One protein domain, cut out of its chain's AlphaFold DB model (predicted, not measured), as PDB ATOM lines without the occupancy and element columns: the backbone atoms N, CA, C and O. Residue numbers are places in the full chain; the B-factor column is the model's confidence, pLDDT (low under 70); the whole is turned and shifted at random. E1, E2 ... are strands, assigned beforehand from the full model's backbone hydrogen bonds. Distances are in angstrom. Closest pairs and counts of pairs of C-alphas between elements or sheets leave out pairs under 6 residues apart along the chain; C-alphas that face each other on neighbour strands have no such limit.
ATOM      1  N   GLU A  38      35.053 -56.775  12.729       90.50
ATOM      2  CA  GLU A  38      34.348 -56.092  11.650       90.50
ATOM      3  C   GLU A  38      32.926 -55.746  12.102       90.50
ATOM      4  O   GLU A  38      32.230 -56.549  12.728       90.50
ATOM      5  N   VAL A  39      32.489 -54.529  11.794       89.19
ATOM      6  CA  VAL A  39      31.155 -54.025  12.103       89.19
ATOM      7  C   VAL A  39      30.483 -53.554  10.834       89.19
ATOM      8  O   VAL A  39      31.007 -52.698  10.128       89.19
ATOM      9  N   VAL A  40      29.291 -54.084  10.575       91.56
ATOM     10  CA  VAL A  40      28.471 -53.716   9.421       91.56
ATOM     11  C   VAL A  40      27.206 -53.034   9.916       91.56
ATOM     12  O   VAL A  40      26.376 -53.660  10.576       91.56
ATOM     13  N   VAL A  41      27.053 -51.755   9.587       88.56
ATOM     14  CA  VAL A  41      25.848 -50.961   9.837       88.56
ATOM     15  C   VAL A  41      25.006 -50.956   8.565       88.56
ATOM     16  O   VAL A  41      25.520 -50.698   7.482       88.56
ATOM     17  N   THR A  42      23.718 -51.261   8.670       90.62
ATOM     18  CA  THR A  42      22.779 -51.233   7.543       90.62
ATOM     19  C   THR A  42      21.565 -50.399   7.907       90.62
ATOM     20  O   THR A  42      20.814 -50.787   8.799       90.62
ATOM     21  N   PHE A  43      21.368 -49.284   7.210       84.81
ATOM     22  CA  PHE A  43      20.183 -48.438   7.283       84.81
ATOM     23  C   PHE A  43      19.122 -48.924   6.290       84.81
ATOM     24  O   PHE A  43      19.446 -49.424   5.212       84.81
ATOM     25  N   SER A  44      17.842 -48.790   6.634       82.19
ATOM     26  CA  SER A  44      16.768 -48.989   5.651       82.19
ATOM     27  C   SER A  44      16.763 -47.867   4.598       82.19
ATOM     28  O   SER A  44      17.247 -46.767   4.852       82.19
ATOM     29  N   GLU A  45      16.272 -48.137   3.384       67.69
ATOM     30  CA  GLU A  45      16.195 -47.128   2.315       67.69
ATOM     31  C   GLU A  45      15.310 -45.938   2.734       67.69
ATOM     32  O   GLU A  45      14.250 -46.129   3.332       67.69
ATOM     33  N   GLY A  46      15.705 -44.710   2.374       57.50
ATOM     34  CA  GLY A  46      14.866 -43.514   2.555       57.50
ATOM     35  C   GLY A  46      15.421 -42.422   3.473       57.50
ATOM     36  O   GLY A  46      14.675 -41.527   3.873       57.50
ATOM     37  N   TYR A  47      16.712 -42.454   3.797       56.59
ATOM     38  CA  TYR A  47      17.360 -41.371   4.532       56.59
ATOM     39  C   TYR A  47      18.218 -40.527   3.596       56.59
ATOM     40  O   TYR A  47      19.379 -40.832   3.364       56.59
ATOM     41  N   ASP A  48      17.688 -39.391   3.155       51.28
ATOM     42  CA  ASP A  48      18.482 -38.311   2.543       51.28
ATOM     43  C   ASP A  48      19.399 -37.603   3.577       51.28
ATOM     44  O   ASP A  48      19.640 -36.399   3.496       51.28
ATOM     45  N   LYS A  49      19.812 -38.288   4.652       53.44
ATOM     46  CA  LYS A  49      20.174 -37.648   5.922       53.44
ATOM     47  C   LYS A  49      21.606 -37.947   6.340       53.44
ATOM     48  O   LYS A  49      22.051 -39.084   6.352       53.44
ATOM     49  N   LEU A  50      22.277 -36.875   6.756       51.66
ATOM     50  CA  LEU A  50      23.579 -36.856   7.414       51.66
ATOM     51  C   LEU A  50      23.641 -37.861   8.570       51.66
ATOM     52  O   LEU A  50      23.006 -37.674   9.616       51.66
ATOM     53  N   TYR A  51      24.462 -38.886   8.393       52.56
ATOM     54  CA  TYR A  51      24.873 -39.784   9.453       52.56
ATOM     55  C   TYR A  51      26.197 -39.295  10.024       52.56
ATOM     56  O   TYR A  51      27.135 -39.011   9.291       52.56
ATOM     57  N   SER A  52      26.303 -39.207  11.344       52.50
ATOM     58  CA  SER A  52      27.612 -39.180  11.986       52.50
ATOM     59  C   SER A  52      27.778 -40.501  12.710       52.50
ATOM     60  O   SER A  52      27.066 -40.793  13.675       52.50
ATOM     61  N   LEU A  53      28.694 -41.323  12.201       53.16
ATOM     62  CA  LEU A  53      29.107 -42.536  12.877       53.16
ATOM     63  C   LEU A  53      30.345 -42.216  13.708       53.16
ATOM     64  O   LEU A  53      31.474 -42.125  13.230       53.16
ATOM     65  N   ARG A  54      30.136 -42.084  15.006       58.28
ATOM     66  CA  ARG A  54      31.218 -42.111  15.972       58.28
ATOM     67  C   ARG A  54      31.671 -43.553  16.165       58.28
ATOM     68  O   ARG A  54      30.847 -44.443  16.323       58.28
ATOM     69  N   MET A  55      32.970 -43.797  16.230       56.78
ATOM     70  CA  MET A  55      33.485 -45.114  16.597       56.78
ATOM     71  C   MET A  55      34.462 -44.959  17.737       56.78
ATOM     72  O   MET A  55      35.368 -44.134  17.713       56.78
ATOM     73  N   ILE A  56      34.232 -45.738  18.779       53.78
ATOM     74  CA  ILE A  56      35.072 -45.773  19.960       53.78
ATOM     75  C   ILE A  56      35.440 -47.230  20.163       53.78
ATOM     76  O   ILE A  56      34.861 -47.967  20.953       53.78
ATOM     77  N   THR A  57      36.398 -47.693  19.396       51.12
ATOM     78  CA  THR A  57      37.038 -48.979  19.638       51.12
ATOM     79  C   THR A  57      37.913 -48.844  20.885       51.12
ATOM     80  O   THR A  57      38.604 -47.844  21.061       51.12
ATOM     81  N   TYR A  58      37.843 -49.814  21.797       49.03
ATOM     82  CA  TYR A  58      38.744 -49.873  22.950       49.03
ATOM     83  C   TYR A  58      39.571 -51.145  22.814       49.03
ATOM     84  O   TYR A  58      39.048 -52.248  22.982       49.03
ATOM     85  N   GLY A  59      40.855 -50.990  22.492       45.78
ATOM     86  CA  GLY A  59      41.756 -52.113  22.228       45.78
ATOM     87  C   GLY A  59      43.063 -51.995  22.966       45.78
ATOM     88  O   GLY A  59      43.815 -51.033  22.807       45.78
ATOM     89  N   VAL A  60      43.324 -53.008  23.776       54.50
ATOM     90  CA  VAL A  60      44.514 -53.131  24.606       54.50
ATOM     91  C   VAL A  60      45.624 -53.747  23.769       54.50
ATOM     92  O   VAL A  60      45.499 -54.888  23.342       54.50
ATOM     93  N   ARG A  61      46.734 -53.026  23.594       44.41
ATOM     94  CA  ARG A  61      48.034 -53.685  23.439       44.41
ATOM     95  C   ARG A  61      49.171 -52.770  23.885       44.41
ATOM     96  O   ARG A  61      49.696 -52.002  23.092       44.41
ATOM     97  N   ASP A  62      49.557 -52.901  25.152       41.88
ATOM     98  CA  ASP A  62      50.944 -52.692  25.577       41.88
ATOM     99  C   ASP A  62      51.256 -53.635  26.756       41.88
ATOM    100  O   ASP A  62      50.971 -53.343  27.918       41.88
ATOM    101  N   GLY A  63      51.751 -54.840  26.452       56.03
ATOM    102  CA  GLY A  63      52.004 -55.882  27.459       56.03
ATOM    103  C   GLY A  63      50.736 -56.429  28.140       56.03
ATOM    104  O   GLY A  63      49.737 -56.680  27.472       56.03
ATOM    105  N   GLU A  64      50.797 -56.648  29.462       46.06
ATOM    106  CA  GLU A  64      49.747 -57.287  30.288       46.06
ATOM    107  C   GLU A  64      48.729 -56.308  30.918       46.06
ATOM    108  O   GLU A  64      47.874 -56.726  31.695       46.06
ATOM    109  N   ASN A  65      48.795 -55.001  30.628       45.50
ATOM    110  CA  ASN A  65      47.925 -54.004  31.268       45.50
ATOM    111  C   ASN A  65      46.871 -53.429  30.310       45.50
ATOM    112  O   ASN A  65      47.185 -52.973  29.212       45.50
ATOM    113  N   MET A  66      45.614 -53.367  30.769       51.91
ATOM    114  CA  MET A  66      44.508 -52.747  30.035       51.91
ATOM    115  C   MET A  66      44.606 -51.214  30.043       51.91
ATOM    116  O   MET A  66      44.324 -50.579  31.060       51.91
ATOM    117  N   ILE A  67      44.938 -50.610  28.898       54.47
ATOM    118  CA  ILE A  67      44.872 -49.153  28.697       54.47
ATOM    119  C   ILE A  67      43.754 -48.839  27.691       54.47
ATOM    120  O   ILE A  67      43.817 -49.318  26.557       54.47
ATOM    121  N   PRO A  68      42.734 -48.039  28.058       59.34
ATOM    122  CA  PRO A  68      41.737 -47.564  27.106       59.34
ATOM    123  C   PRO A  68      42.399 -46.655  26.064       59.34
ATOM    124  O   PRO A  68      42.825 -45.546  26.390       59.34
ATOM    125  N   ARG A  69      42.465 -47.103  24.810       63.84
ATOM    126  CA  ARG A  69      42.824 -46.268  23.657       63.84
ATOM    127  C   ARG A  69      41.855 -46.500  22.508       63.84
ATOM    128  O   ARG A  69      41.279 -47.584  22.415       63.84
ATOM    129  N   PHE A  70      41.713 -45.485  21.664       68.50
ATOM    130  CA  PHE A  70      41.049 -45.610  20.374       68.50
ATOM    131  C   PHE A  70      41.875 -46.538  19.480       68.50
ATOM    132  O   PHE A  70      43.102 -46.459  19.483       68.50
ATOM    133  N   ILE A  71      41.203 -47.437  18.770       69.50
ATOM    134  CA  ILE A  71      41.815 -48.290  17.747       69.50
ATOM    135  C   ILE A  71      41.450 -47.700  16.386       69.50
ATOM    136  O   ILE A  71      40.257 -47.475  16.141       69.50
ATOM    137  N   PRO A  72      42.420 -47.485  15.492       75.81
ATOM    138  CA  PRO A  72      42.106 -47.098  14.132       75.81
ATOM    139  C   PRO A  72      41.218 -48.146  13.452       75.81
ATOM    140  O   PRO A  72      41.240 -49.343  13.770       75.81
ATOM    141  N   VAL A  73      40.416 -47.680  12.504       82.69
ATOM    142  CA  VAL A  73      39.555 -48.547  11.701       82.69
ATOM    143  C   VAL A  73      39.639 -48.168  10.234       82.69
ATOM    144  O   VAL A  73      39.729 -46.991   9.888       82.69
ATOM    145  N   THR A  74      39.543 -49.167   9.372       86.62
ATOM    146  CA  THR A  74      39.364 -48.975   7.936       86.62
ATOM    147  C   THR A  74      37.872 -48.946   7.627       86.62
ATOM    148  O   THR A  74      37.138 -49.864   8.005       86.62
ATOM    149  N   TYR A  75      37.415 -47.922   6.909       86.56
ATOM    150  CA  TYR A  75      36.094 -47.923   6.290       86.56
ATOM    151  C   TYR A  75      36.156 -48.709   4.981       86.56
ATOM    152  O   TYR A  75      36.729 -48.261   3.990       86.56
ATOM    153  N   LEU A  76      35.584 -49.909   4.971       89.38
ATOM    154  CA  LEU A  76      35.778 -50.879   3.892       89.38
ATOM    155  C   LEU A  76      35.116 -50.469   2.571       89.38
ATOM    156  O   LEU A  76      35.554 -50.931   1.520       89.38
ATOM    157  N   ASN A  77      34.098 -49.601   2.593       84.50
ATOM    158  CA  ASN A  77      33.456 -49.132   1.361       84.50
ATOM    159  C   ASN A  77      34.407 -48.279   0.503       84.50
ATOM    160  O   ASN A  77      34.332 -48.324  -0.722       84.50
ATOM    161  N   THR A  78      35.295 -47.500   1.133       83.94
ATOM    162  CA  THR A  78      36.221 -46.585   0.438       83.94
ATOM    163  C   THR A  78      37.690 -46.982   0.580       83.94
ATOM    164  O   THR A  78      38.521 -46.532  -0.206       83.94
ATOM    165  N   GLY A  79      38.020 -47.821   1.564       86.38
ATOM    166  CA  GLY A  79      39.389 -48.168   1.942       86.38
ATOM    167  C   GLY A  79      40.119 -47.063   2.709       86.38
ATOM    168  O   GLY A  79      41.338 -47.128   2.831       86.38
ATOM    169  N   ILE A  80      39.406 -46.034   3.183       84.69
ATOM    170  CA  ILE A  80      39.995 -44.951   3.978       84.69
ATOM    171  C   ILE A  80      40.230 -45.448   5.405       84.69
ATOM    172  O   ILE A  80      39.316 -45.968   6.048       84.69
ATOM    173  N   ASP A  81      41.447 -45.240   5.898       84.56
ATOM    174  CA  ASP A  81      41.796 -45.461   7.295       84.56
ATOM    175  C   ASP A  81      41.474 -44.208   8.110       84.56
ATOM    176  O   ASP A  81      41.918 -43.101   7.794       84.56
ATOM    177  N   TYR A  82      40.691 -44.389   9.169       77.38
ATOM    178  CA  TYR A  82      40.402 -43.347  10.142       77.38
ATOM    179  C   TYR A  82      41.275 -43.580  11.369       77.38
ATOM    180  O   TYR A  82      41.051 -44.512  12.148       77.38
ATOM    181  N   ASP A  83      42.273 -42.710  11.520       71.50
ATOM    182  CA  ASP A  83      43.171 -42.674  12.672       71.50
ATOM    183  C   ASP A  83      42.409 -42.384  13.980       71.50
ATOM    184  O   ASP A  83      41.270 -41.901  13.960       71.50
ATOM    185  N   ASP A  84      43.095 -42.617  15.109       59.91
ATOM    186  CA  ASP A  84      42.730 -42.580  16.546       59.91
ATOM    187  C   ASP A  84      41.824 -41.433  17.054       59.91
ATOM    188  O   ASP A  84      41.516 -41.341  18.243       59.91
ATOM    189  N   SER A  85      41.383 -40.532  16.183       54.12
ATOM    190  CA  SER A  85      40.362 -39.519  16.443       54.12
ATOM    191  C   SER A  85      38.984 -40.104  16.788       54.12
ATOM    192  O   SER A  85      38.192 -39.424  17.447       54.12
ATOM    193  N   GLY A  86      38.684 -41.343  16.366       54.41
ATOM    194  CA  GLY A  86      37.404 -42.009  16.647       54.41
ATOM    195  C   GLY A  86      36.184 -41.265  16.084       54.41
ATOM    196  O   GLY A  86      35.068 -41.387  16.606       54.41
ATOM    197  N   PHE A  87      36.398 -40.435  15.060       60.03
ATOM    198  CA  PHE A  87      35.394 -39.529  14.526       60.03
ATOM    199  C   PHE A  87      35.268 -39.676  13.014       60.03
ATOM    200  O   PHE A  87      36.168 -39.288  12.274       60.03
ATOM    201  N   ILE A  88      34.122 -40.200  12.574       63.94
ATOM    202  CA  ILE A  88      33.711 -40.161  11.175       63.94
ATOM    203  C   ILE A  88      32.422 -39.349  11.089       63.94
ATOM    204  O   ILE A  88      31.350 -39.753  11.544       63.94
ATOM    205  N   GLU A  89      32.535 -38.157  10.526       62.56
ATOM    206  CA  GLU A  89      31.395 -37.322  10.168       62.56
ATOM    207  C   GLU A  89      31.424 -37.151   8.658       62.56
ATOM    208  O   GLU A  89      32.045 -36.233   8.128       62.56
ATOM    209  N   GLU A  90      30.789 -38.094   7.969       58.62
ATOM    210  CA  GLU A  90      30.663 -38.080   6.520       58.62
ATOM    211  C   GLU A  90      29.210 -38.301   6.122       58.62
ATOM    212  O   GLU A  90      28.476 -39.076   6.733       58.62
ATOM    213  N   GLN A  91      28.787 -37.593   5.079       63.16
ATOM    214  CA  GLN A  91      27.536 -37.898   4.405       63.16
ATOM    215  C   GLN A  91      27.755 -39.150   3.568       63.16
ATOM    216  O   GLN A  91      28.567 -39.131   2.644       63.16
ATOM    217  N   PHE A  92      27.031 -40.218   3.882       66.25
ATOM    218  CA  PHE A  92      27.061 -41.426   3.079       66.25
ATOM    219  C   PHE A  92      25.784 -41.538   2.249       66.25
ATOM    220  O   PHE A  92      24.688 -41.337   2.765       66.25
ATOM    221  N   GLU A  93      25.938 -41.860   0.965       68.38
ATOM    222  CA  GLU A  93      24.815 -42.164   0.065       68.38
ATOM    223  C   GLU A  93      24.430 -43.652   0.114       68.38
ATOM    224  O   GLU A  93      23.304 -44.023  -0.216       68.38
ATOM    225  N   ASP A  94      25.364 -44.507   0.541       77.62
ATOM    226  CA  ASP A  94      25.137 -45.940   0.696       77.62
ATOM    227  C   ASP A  94      24.255 -46.234   1.915       77.62
ATOM    228  O   ASP A  94      24.262 -45.510   2.905       77.62
ATOM    229  N   THR A  95      23.537 -47.353   1.878       84.25
ATOM    230  CA  THR A  95      22.750 -47.846   3.018       84.25
ATOM    231  C   THR A  95      23.516 -48.841   3.888       84.25
ATOM    232  O   THR A  95      23.054 -49.187   4.973       84.25
ATOM    233  N   ILE A  96      24.671 -49.331   3.429       88.38
ATOM    234  CA  ILE A  96      25.485 -50.337   4.118       88.38
ATOM    235  C   ILE A  96      26.887 -49.774   4.320       88.38
ATOM    236  O   ILE A  96      27.552 -49.428   3.348       88.38
ATOM    237  N   HIS A  97      27.362 -49.752   5.564       86.12
ATOM    238  CA  HIS A  97      28.684 -49.250   5.935       86.12
ATOM    239  C   HIS A  97      29.431 -50.298   6.741       86.12
ATOM    240  O   HIS A  97      28.926 -50.761   7.764       86.12
ATOM    241  N   SER A  98      30.632 -50.657   6.294       89.50
ATOM    242  CA  SER A  98      31.435 -51.690   6.951       89.50
ATOM    243  C   SER A  98      32.748 -51.116   7.470       89.50
ATOM    244  O   SER A  98      33.471 -50.448   6.733       89.50
ATOM    245  N   PHE A  99      33.062 -51.385   8.732       87.31
ATOM    246  CA  PHE A  99      34.249 -50.895   9.427       87.31
ATOM    247  C   PHE A  99      35.023 -52.060   9.997       87.31
ATOM    248  O   PHE A  99      34.431 -53.002  10.516       87.31
ATOM    249  N   LYS A 100      36.345 -51.978   9.942       88.75
ATOM    250  CA  LYS A 100      37.218 -53.061  10.370       88.75
ATOM    251  C   LYS A 100      38.363 -52.525  11.205       88.75
ATOM    252  O   LYS A 100      38.983 -51.540  10.817       88.75
ATOM    253  N   THR A 101      38.644 -53.151  12.342       84.94
ATOM    254  CA  THR A 101      39.793 -52.774  13.174       84.94
ATOM    255  C   THR A 101      41.094 -53.042  12.423       84.94
ATOM    256  O   THR A 101      41.268 -54.116  11.850       84.94
ATOM    257  N   THR A 102      42.023 -52.084  12.434       81.25
ATOM    258  CA  THR A 102      43.353 -52.265  11.820       81.25
ATOM    259  C   THR A 102      44.302 -53.085  12.700       81.25
ATOM    260  O   THR A 102      45.361 -53.517  12.248       81.25
ATOM    261  N   GLU A 103      43.914 -53.321  13.955       80.56
ATOM    262  CA  GLU A 103      44.658 -54.082  14.955       80.56
ATOM    263  C   GLU A 103      43.727 -55.046  15.708       80.56
ATOM    264  O   GLU A 103      42.517 -54.808  15.819       80.56
ATOM    265  N   ASP A 104      44.293 -56.119  16.266       80.81
ATOM    266  CA  ASP A 104      43.536 -57.079  17.071       80.81
ATOM    267  C   ASP A 104      42.935 -56.411  18.313       80.81
ATOM    268  O   ASP A 104      43.580 -55.648  19.040       80.81
ATOM    269  N   SER A 105      41.670 -56.721  18.560       77.88
ATOM    270  CA  SER A 105      40.792 -55.987  19.455       77.88
ATOM    271  C   SER A 105      39.922 -56.943  20.262       77.88
ATOM    272  O   SER A 105      39.574 -58.029  19.810       77.88
ATOM    273  N   LYS A 106      39.535 -56.525  21.470       76.62
ATOM    274  CA  LYS A 106      38.604 -57.276  22.334       76.62
ATOM    275  C   LYS A 106      37.203 -56.659  22.357       76.62
ATOM    276  O   LYS A 106      36.214 -57.331  22.647       76.62
ATOM    277  N   ARG A 107      37.118 -55.347  22.107       74.81
ATOM    278  CA  ARG A 107      35.886 -54.561  22.212       74.81
ATOM    279  C   ARG A 107      35.755 -53.576  21.066       74.81
ATOM    280  O   ARG A 107      36.722 -52.921  20.680       74.81
ATOM    281  N   PHE A 108      34.525 -53.393  20.616       76.50
ATOM    282  CA  PHE A 108      34.163 -52.393  19.626       76.50
ATOM    283  C   PHE A 108      32.969 -51.600  20.137       76.50
ATOM    284  O   PHE A 108      31.935 -52.188  20.442       76.50
ATOM    285  N   ASN A 109      33.088 -50.276  20.220       76.31
ATOM    286  CA  ASN A 109      31.943 -49.409  20.491       76.31
ATOM    287  C   ASN A 109      31.712 -48.495  19.300       76.31
ATOM    288  O   ASN A 109      32.642 -48.053  18.626       76.31
ATOM    289  N   TYR A 110      30.448 -48.200  19.071       75.69
ATOM    290  CA  TYR A 110      29.985 -47.304  18.039       75.69
ATOM    291  C   TYR A 110      29.036 -46.281  18.655       75.69
ATOM    292  O   TYR A 110      28.440 -46.479  19.714       75.69
ATOM    293  N   GLY A 111      28.896 -45.164  17.971       75.25
ATOM    294  CA  GLY A 111      27.897 -44.160  18.222       75.25
ATOM    295  C   GLY A 111      27.256 -43.772  16.907       75.25
ATOM    296  O   GLY A 111      27.942 -43.305  16.010       75.25
ATOM    297  N   ILE A 112      25.954 -43.965  16.780       77.69
ATOM    298  CA  ILE A 112      25.198 -43.553  15.603       77.69
ATOM    299  C   ILE A 112      24.440 -42.282  15.974       77.69
ATOM    300  O   ILE A 112      23.612 -42.277  16.885       77.69
ATOM    301  N   ILE A 113      24.744 -41.190  15.279       76.12
ATOM    302  CA  ILE A 113      24.035 -39.919  15.397       76.12
ATOM    303  C   ILE A 113      23.330 -39.661  14.071       76.12
ATOM    304  O   ILE A 113      23.969 -39.436  13.045       76.12
ATOM    305  N   LEU A 114      22.001 -39.674  14.110       75.50
ATOM    306  CA  LEU A 114      21.138 -39.417  12.961       75.50
ATOM    307  C   LEU A 114      20.443 -38.082  13.181       75.50
ATOM    308  O   LEU A 114      19.738 -37.904  14.180       75.50
ATOM    309  N   ARG A 115      20.627 -37.140  12.256       71.50
ATOM    310  CA  ARG A 115      19.985 -35.824  12.321       71.50
ATOM    311  C   ARG A 115      19.184 -35.564  11.062       71.50
ATOM    312  O   ARG A 115      19.610 -35.879   9.958       71.50
ATOM    313  N   SER A 116      18.016 -34.969  11.248       66.81
ATOM    314  CA  SER A 116      17.166 -34.511  10.159       66.81
ATOM    315  C   SER A 116      17.125 -32.997  10.138       66.81
ATOM    316  O   SER A 116      16.848 -32.380  11.161       66.81
ATOM    317  N   GLU A 117      17.327 -32.407   8.965       65.75
ATOM    318  CA  GLU A 117      16.992 -30.997   8.728       65.75
ATOM    319  C   GLU A 117      15.529 -30.813   8.285       65.75
ATOM    320  O   GLU A 117      15.021 -29.692   8.239       65.75
ATOM    321  N   LEU A 118      14.830 -31.911   7.971       62.88
ATOM    322  CA  LEU A 118      13.415 -31.892   7.602       62.88
ATOM    323  C   LEU A 118      12.541 -31.633   8.833       62.88
ATOM    324  O   LEU A 118      12.801 -32.190   9.897       62.88
ATOM    325  N   GLN A 119      11.486 -30.834   8.652       63.31
ATOM    326  CA  GLN A 119      10.492 -30.535   9.695       63.31
ATOM    327  C   GLN A 119       9.474 -31.668   9.905       63.31
ATOM    328  O   GLN A 119       8.788 -31.681  10.926       63.31
ATOM    329  N   ASP A 120       9.367 -32.605   8.959       75.44
ATOM    330  CA  ASP A 120       8.405 -33.702   9.037       75.44
ATOM    331  C   ASP A 120       8.951 -34.882   9.864       75.44
ATOM    332  O   ASP A 120      10.138 -35.218   9.749       75.44
ATOM    333  N   PRO A 121       8.098 -35.550  10.669       80.94
ATOM    334  CA  PRO A 121       8.490 -36.752  11.391       80.94
ATOM    335  C   PRO A 121       8.981 -37.852  10.445       80.94
ATOM    336  O   PRO A 121       8.414 -38.062   9.374       80.94
ATOM    337  N   PHE A 122      10.006 -38.595  10.860       76.69
ATOM    338  CA  PHE A 122      10.577 -39.688  10.073       76.69
ATOM    339  C   PHE A 122      10.734 -40.972  10.894       76.69
ATOM    340  O   PHE A 122      10.849 -40.939  12.120       76.69
ATOM    341  N   GLN A 123      10.713 -42.110  10.198       82.81
ATOM    342  CA  GLN A 123      11.088 -43.415  10.744       82.81
ATOM    343  C   GLN A 123      12.608 -43.516  10.743       82.81
ATOM    344  O   GLN A 123      13.200 -43.086   9.764       82.81
ATOM    345  N   VAL A 124      13.227 -44.118  11.755       82.06
ATOM    346  CA  VAL A 124      14.609 -44.624  11.759       82.06
ATOM    347  C   VAL A 124      14.566 -46.142  11.859       82.06
ATOM    348  O   VAL A 124      13.955 -46.655  12.788       82.06
ATOM    349  N   ASP A 125      15.231 -46.851  10.951       87.12
ATOM    350  CA  ASP A 125      15.447 -48.295  11.061       87.12
ATOM    351  C   ASP A 125      16.861 -48.656  10.598       87.12
ATOM    352  O   ASP A 125      17.266 -48.284   9.487       87.12
ATOM    353  N   TYR A 126      17.610 -49.348  11.457       87.62
ATOM    354  CA  TYR A 126      18.931 -49.869  11.135       87.62
ATOM    355  C   TYR A 126      19.269 -51.151  11.897       87.62
ATOM    356  O   TYR A 126      18.707 -51.471  12.946       87.62
ATOM    357  N   SER A 127      20.274 -51.861  11.392       91.69
ATOM    358  CA  SER A 127      20.914 -52.978  12.084       91.69
ATOM    359  C   SER A 127      22.427 -52.811  12.139       91.69
ATOM    360  O   SER A 127      23.026 -52.225  11.242       91.69
ATOM    361  N   VAL A 128      23.040 -53.331  13.199       90.38
ATOM    362  CA  VAL A 128      24.492 -53.375  13.391       90.38
ATOM    363  C   VAL A 128      24.895 -54.826  13.614       90.38
ATOM    364  O   VAL A 128      24.466 -55.456  14.580       90.38
ATOM    365  N   LYS A 129      25.706 -55.378  12.714       92.88
ATOM    366  CA  LYS A 129      26.253 -56.734  12.817       92.88
ATOM    367  C   LYS A 129      27.703 -56.673  13.255       92.88
ATOM    368  O   LYS A 129      28.471 -55.899  12.695       92.88
ATOM    369  N   PHE A 130      28.061 -57.517  14.213       89.44
ATOM    370  CA  PHE A 130      29.422 -57.659  14.716       89.44
ATOM    371  C   PHE A 130      29.988 -58.996  14.276       89.44
ATOM    372  O   PHE A 130      29.377 -60.038  14.537       89.44
ATOM    373  N   TYR A 131      31.159 -58.955  13.662       91.56
ATOM    374  CA  TYR A 131      31.937 -60.120  13.296       91.56
ATOM    375  C   TYR A 131      33.241 -60.121  14.088       91.56
ATOM    376  O   TYR A 131      33.907 -59.090  14.184       91.56
ATOM    377  N   PHE A 132      33.599 -61.271  14.648       88.69
ATOM    378  CA  PHE A 132      34.855 -61.488  15.356       88.69
ATOM    379  C   PHE A 132      35.617 -62.606  14.650       88.69
ATOM    380  O   PHE A 132      35.065 -63.686  14.452       88.69
ATOM    381  N   ASN A 133      36.845 -62.335  14.203       90.31
ATOM    382  CA  ASN A 133      37.643 -63.260  13.388       90.31
ATOM    383  C   ASN A 133      36.871 -63.819  12.167       90.31
ATOM    384  O   ASN A 133      37.031 -64.975  11.779       90.31
ATOM    385  N   GLY A 134      36.016 -62.986  11.562       90.44
ATOM    386  CA  GLY A 134      35.190 -63.335  10.398       90.44
ATOM    387  C   GLY A 134      33.871 -64.055  10.710       90.44
ATOM    388  O   GLY A 134      33.081 -64.284   9.795       90.44
ATOM    389  N   GLU A 135      33.583 -64.380  11.972       91.75
ATOM    390  CA  GLU A 135      32.331 -65.036  12.370       91.75
ATOM    391  C   GLU A 135      31.317 -64.035  12.927       91.75
ATOM    392  O   GLU A 135      31.654 -63.207  13.769       91.75
ATOM    393  N   LEU A 136      30.055 -64.118  12.487       92.38
ATOM    394  CA  LEU A 136      28.973 -63.287  13.024       92.38
ATOM    395  C   LEU A 136      28.689 -63.682  14.477       92.38
ATOM    396  O   LEU A 136      28.153 -64.758  14.737       92.38
ATOM    397  N   VAL A 137      28.972 -62.775  15.405       89.25
ATOM    398  CA  VAL A 137      28.816 -63.006  16.849       89.25
ATOM    399  C   VAL A 137      27.616 -62.277  17.444       89.25
ATOM    400  O   VAL A 137      27.055 -62.724  18.445       89.25
ATOM    401  N   HIS A 138      27.186 -61.162  16.845       89.50
ATOM    402  CA  HIS A 138      26.039 -60.406  17.340       89.50
ATOM    403  C   HIS A 138      25.329 -59.613  16.240       89.50
ATOM    404  O   HIS A 138      25.928 -59.198  15.249       89.50
ATOM    405  N   THR A 139      24.032 -59.377  16.427       91.81
ATOM    406  CA  THR A 139      23.241 -58.447  15.617       91.81
ATOM    407  C   THR A 139      22.383 -57.600  16.542       91.81
ATOM    408  O   THR A 139      21.554 -58.128  17.280       91.81
ATOM    409  N   HIS A 140      22.577 -56.291  16.467       89.25
ATOM    410  CA  HIS A 140      21.724 -55.288  17.074       89.25
ATOM    411  C   HIS A 140      20.779 -54.713  16.012       89.25
ATOM    412  O   HIS A 140      21.142 -54.598  14.841       89.25
ATOM    413  N   SER A 141      19.550 -54.378  16.388       90.81
ATOM    414  CA  SER A 141      18.585 -53.730  15.497       90.81
ATOM    415  C   SER A 141      17.819 -52.663  16.260       90.81
ATOM    416  O   SER A 141      17.435 -52.879  17.411       90.81
ATOM    417  N   PHE A 142      17.592 -51.534  15.602       87.69
ATOM    418  CA  PHE A 142      16.897 -50.380  16.144       87.69
ATOM    419  C   PHE A 142      15.825 -49.941  15.154       87.69
ATOM    420  O   PHE A 142      16.099 -49.803  13.965       87.69
ATOM    421  N   SER A 143      14.616 -49.698  15.656       89.00
ATOM    422  CA  SER A 143      13.506 -49.173  14.866       89.00
ATOM    423  C   SER A 143      12.705 -48.198  15.719       89.00
ATOM    424  O   SER A 143      12.242 -48.561  16.801       89.00
ATOM    425  N   GLU A 144      12.557 -46.962  15.251       85.31
ATOM    426  CA  GLU A 144      11.797 -45.911  15.928       85.31
ATOM    427  C   GLU A 144      11.029 -45.056  14.919       85.31
ATOM    428  O   GLU A 144      11.501 -44.773  13.819       85.31
ATOM    429  N   SER A 145       9.835 -44.626  15.310       85.62
ATOM    430  CA  SER A 145       8.902 -43.864  14.486       85.62
ATOM    431  C   SER A 145       8.681 -42.456  15.030       85.62
ATOM    432  O   SER A 145       8.880 -42.185  16.210       85.62
ATOM    433  N   ASN A 146       8.187 -41.556  14.177       81.69
ATOM    434  CA  ASN A 146       7.794 -40.194  14.561       81.69
ATOM    435  C   ASN A 146       8.928 -39.343  15.163       81.69
ATOM    436  O   ASN A 146       8.688 -38.499  16.026       81.69
ATOM    437  N   ILE A 147      10.160 -39.534  14.696       80.81
ATOM    438  CA  ILE A 147      11.315 -38.759  15.159       80.81
ATOM    439  C   ILE A 147      11.270 -37.386  14.499       80.81
ATOM    440  O   ILE A 147      11.132 -37.310  13.281       80.81
ATOM    441  N   THR A 148      11.390 -36.307  15.276       78.06
ATOM    442  CA  THR A 148      11.309 -34.936  14.731       78.06
ATOM    443  C   THR A 148      12.644 -34.193  14.721       78.06
ATOM    444  O   THR A 148      12.803 -33.241  13.962       78.06
ATOM    445  N   GLN A 149      13.627 -34.633  15.517       77.81
ATOM    446  CA  GLN A 149      14.923 -33.955  15.636       77.81
ATOM    447  C   GLN A 149      16.099 -34.892  15.364       77.81
ATOM    448  O   GLN A 149      16.778 -34.769  14.340       77.81
ATOM    449  N   SER A 150      16.381 -35.813  16.293       78.81
ATOM    450  CA  SER A 150      17.583 -36.644  16.205       78.81
ATOM    451  C   SER A 150      17.497 -37.939  17.000       78.81
ATOM    452  O   SER A 150      16.838 -38.013  18.040       78.81
ATOM    453  N   VAL A 151      18.256 -38.928  16.537       78.19
ATOM    454  CA  VAL A 151      18.566 -40.150  17.282       78.19
ATOM    455  C   VAL A 151      20.042 -40.132  17.619       78.19
ATOM    456  O   VAL A 151      20.872 -39.887  16.745       78.19
ATOM    457  N   ASN A 152      20.361 -40.391  18.884       80.69
ATOM    458  CA  ASN A 152      21.731 -40.578  19.334       80.69
ATOM    459  C   ASN A 152      21.800 -41.925  20.049       80.69
ATOM    460  O   ASN A 152      21.259 -42.089  21.145       80.69
ATOM    461  N   GLU A 153      22.473 -42.884  19.437       79.12
ATOM    462  CA  GLU A 153      22.739 -44.175  20.046       79.12
ATOM    463  C   GLU A 153      24.225 -44.340  20.304       79.12
ATOM    464  O   GLU A 153      25.042 -44.034  19.444       79.12
ATOM    465  N   LEU A 154      24.564 -44.851  21.486       76.19
ATOM    466  CA  LEU A 154      25.881 -45.379  21.801       76.19
ATOM    467  C   LEU A 154      25.723 -46.863  22.123       76.19
ATOM    468  O   LEU A 154      25.013 -47.234  23.058       76.19
ATOM    469  N   GLY A 155      26.393 -47.707  21.357       76.38
ATOM    470  CA  GLY A 155      26.378 -49.149  21.536       76.38
ATOM    471  C   GLY A 155      27.788 -49.711  21.559       76.38
ATOM    472  O   GLY A 155      28.751 -49.060  21.155       76.38
ATOM    473  N   GLY A 156      27.929 -50.937  22.031       75.75
ATOM    474  CA  GLY A 156      29.205 -51.621  22.006       75.75
ATOM    475  C   GLY A 156      29.080 -53.103  22.260       75.75
ATOM    476  O   GLY A 156      28.115 -53.581  22.847       75.75
ATOM    477  N   TRP A 157      30.079 -53.835  21.799       80.38
ATOM    478  CA  TRP A 157      30.189 -55.269  21.973       80.38
ATOM    479  C   TRP A 157      31.586 -55.627  22.492       80.38
ATOM    480  O   TRP A 157      32.588 -55.030  22.088       80.38
ATOM    481  N   SER A 158      31.635 -56.587  23.416       73.50
ATOM    482  CA  SER A 158      32.846 -57.153  24.021       73.50
ATOM    483  C   SER A 158      32.819 -58.671  23.865       73.50
ATOM    484  O   SER A 158      31.789 -59.283  24.158       73.50
ATOM    485  N   SER A 159      33.945 -59.284  23.483       68.62
ATOM    486  CA  SER A 159      34.050 -60.749  23.367       68.62
ATOM    487  C   SER A 159      33.789 -61.479  24.690       68.62
ATOM    488  O   SER A 159      33.309 -62.608  24.677       68.62
ATOM    489  N   THR A 160      34.037 -60.831  25.836       67.12
ATOM    490  CA  THR A 160      33.834 -61.436  27.164       67.12
ATOM    491  C   THR A 160      32.516 -61.073  27.826       67.12
ATOM    492  O   THR A 160      31.991 -61.865  28.603       67.12
ATOM    493  N   ASP A 161      31.980 -59.886  27.549       66.25
ATOM    494  CA  ASP A 161      30.905 -59.323  28.374       66.25
ATOM    495  C   ASP A 161      29.593 -59.086  27.600       66.25
ATOM    496  O   ASP A 161      28.594 -58.642  28.167       66.25
ATOM    497  N   GLY A 162      29.570 -59.430  26.309       67.94
ATOM    498  CA  GLY A 162      28.391 -59.310  25.459       67.94
ATOM    499  C   GLY A 162      28.138 -57.886  24.956       67.94
ATOM    500  O   GLY A 162      29.049 -57.060  24.860       67.94
ATOM    501  N   PHE A 163      26.895 -57.627  24.548       74.62
ATOM    502  CA  PHE A 163      26.465 -56.356  23.960       74.62
ATOM    503  C   PHE A 163      25.938 -55.377  25.020       74.62
ATOM    504  O   PHE A 163      25.212 -55.769  25.934       74.62
ATOM    505  N   TYR A 164      26.249 -54.093  24.848       74.31
ATOM    506  CA  TYR A 164      25.839 -52.981  25.701       74.31
ATOM    507  C   TYR A 164      25.249 -51.852  24.859       74.31
ATOM    508  O   TYR A 164      25.859 -51.431  23.880       74.31
ATOM    509  N   GLN A 165      24.105 -51.308  25.275       73.88
ATOM    510  CA  GLN A 165      23.428 -50.212  24.577       73.88
ATOM    511  C   GLN A 165      23.016 -49.114  25.554       73.88
ATOM    512  O   GLN A 165      22.440 -49.386  26.607       73.88
ATOM    513  N   ASN A 166      23.281 -47.867  25.173       65.25
ATOM    514  CA  ASN A 166      22.731 -46.663  25.778       65.25
ATOM    515  C   ASN A 166      22.180 -45.769  24.660       65.25
ATOM    516  O   ASN A 166      22.947 -45.176  23.901       65.25
ATOM    517  N   SER A 167      20.858 -45.635  24.584       66.25
ATOM    518  CA  SER A 167      20.201 -44.805  23.568       66.25
ATOM    519  C   SER A 167      19.527 -43.595  24.208       66.25
ATOM    520  O   SER A 167      18.850 -43.714  25.231       66.25
ATOM    521  N   LEU A 168      19.708 -42.421  23.599       65.75
ATOM    522  CA  LEU A 168      18.988 -41.195  23.930       65.75
ATOM    523  C   LEU A 168      18.242 -40.713  22.683       65.75
ATOM    524  O   LEU A 168      18.847 -40.278  21.700       65.75
ATOM    525  N   ILE A 169      16.915 -40.755  22.752       64.06
ATOM    526  CA  ILE A 169      16.029 -40.274  21.692       64.06
ATOM    527  C   ILE A 169      15.570 -38.863  22.063       64.06
ATOM    528  O   ILE A 169      15.070 -38.643  23.167       64.06
ATOM    529  N   ILE A 170      15.758 -37.905  21.151       60.44
ATOM    530  CA  ILE A 170      15.274 -36.529  21.311       60.44
ATOM    531  C   ILE A 170      14.094 -36.349  20.352       60.44
ATOM    532  O   ILE A 170      14.281 -36.317  19.132       60.44
ATOM    533  N   LEU A 171      12.891 -36.282  20.933       56.81
ATOM    534  CA  LEU A 171      11.607 -36.146  20.237       56.81
ATOM    535  C   LEU A 171      11.233 -34.695  19.949       56.81
ATOM    536  O   LEU A 171      11.589 -33.793  20.742       56.81
TER     537      LEU A 171
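This is residues 38 to 171 of the 171 residues of an uncharacterized protein of Zobellia laminariae (UniProt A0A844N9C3). This is a sandwich, two twisted antiparallel sheets face to face, with the strands of one at 15 degrees to those of the other. The sheets come near each other at both side edges, E4 towards E5 and E9 towards E11, and a long loop, residues 59 to 72, reaches out beyond one end. The printed part has 134 residues with eleven named strands, E1 to E11 along the chain, and no named helix: the class is all strand. One sheet has the order E4, E3, E6, E1, E8, E9, the other E5, E2, E7, E10, E11. The whole is compact, with a radius of gyration of the C-alphas of 15.1 A, and elongated, spanning 52 by 29 by 25 A.

Start with the six-strand sheet: E4 at residues 80 to 82, E3 at 73 to 75, E6 at 96 to 101, E1 at 38 to 43, E8 at 122 to 132 and E9 at 135 to 147. It is twisted, with C-alphas up to 6.6 A off its best plane. Look at E8 and E9, a hairpin at 169 degrees, where N 128 and O 140 are 2.8 A apart. On the other side of E8, E1 is antiparallel to it at 164 degrees, with N 40 and O 129 2.9 A apart. Cross to the second sheet: E5 at residues 87 to 89, E2 at 51 to 58, E7 at 107 to 115, E10 at 150 to 158 and E11 at 162 to 170. Here E7 and E10 are antiparallel at 172 degrees, with N 110 and O 155 2.8 A apart. E10 and E11 form a hairpin, with N 156 and O 164 2.8 A apart. The facing parts of the sheets are 9.2 A centre to centre. At the edges, the closest C-alphas of E9 and E11 are those of Ile 147 and Ile 170, 7.6 A apart, and of E4 and E5 those of Tyr 82 and Ile 88, 7.5 A apart.

Find C-alpha 38 at (34.348, -56.092, 11.650), where E1 begins. E8 measures 33.1 A from first to last C-alpha and E9, the longest strand with 13 residues, 33.8 A. E7, E10 and E11 measure 26.5, 26.7 and 26.6 A. E11 ends at C-alpha 170, (15.274, -36.529, 21.311).

The C-alphas farthest apart are those of Gly 63 and Asp 120, 52.3 A. The printed part has no cut. The link from E2 to E3, 14 residues, is long. Mean pLDDT of the printed part is 73.7; 51 residues are under 70, among them 45 to 71 and 84 to 93.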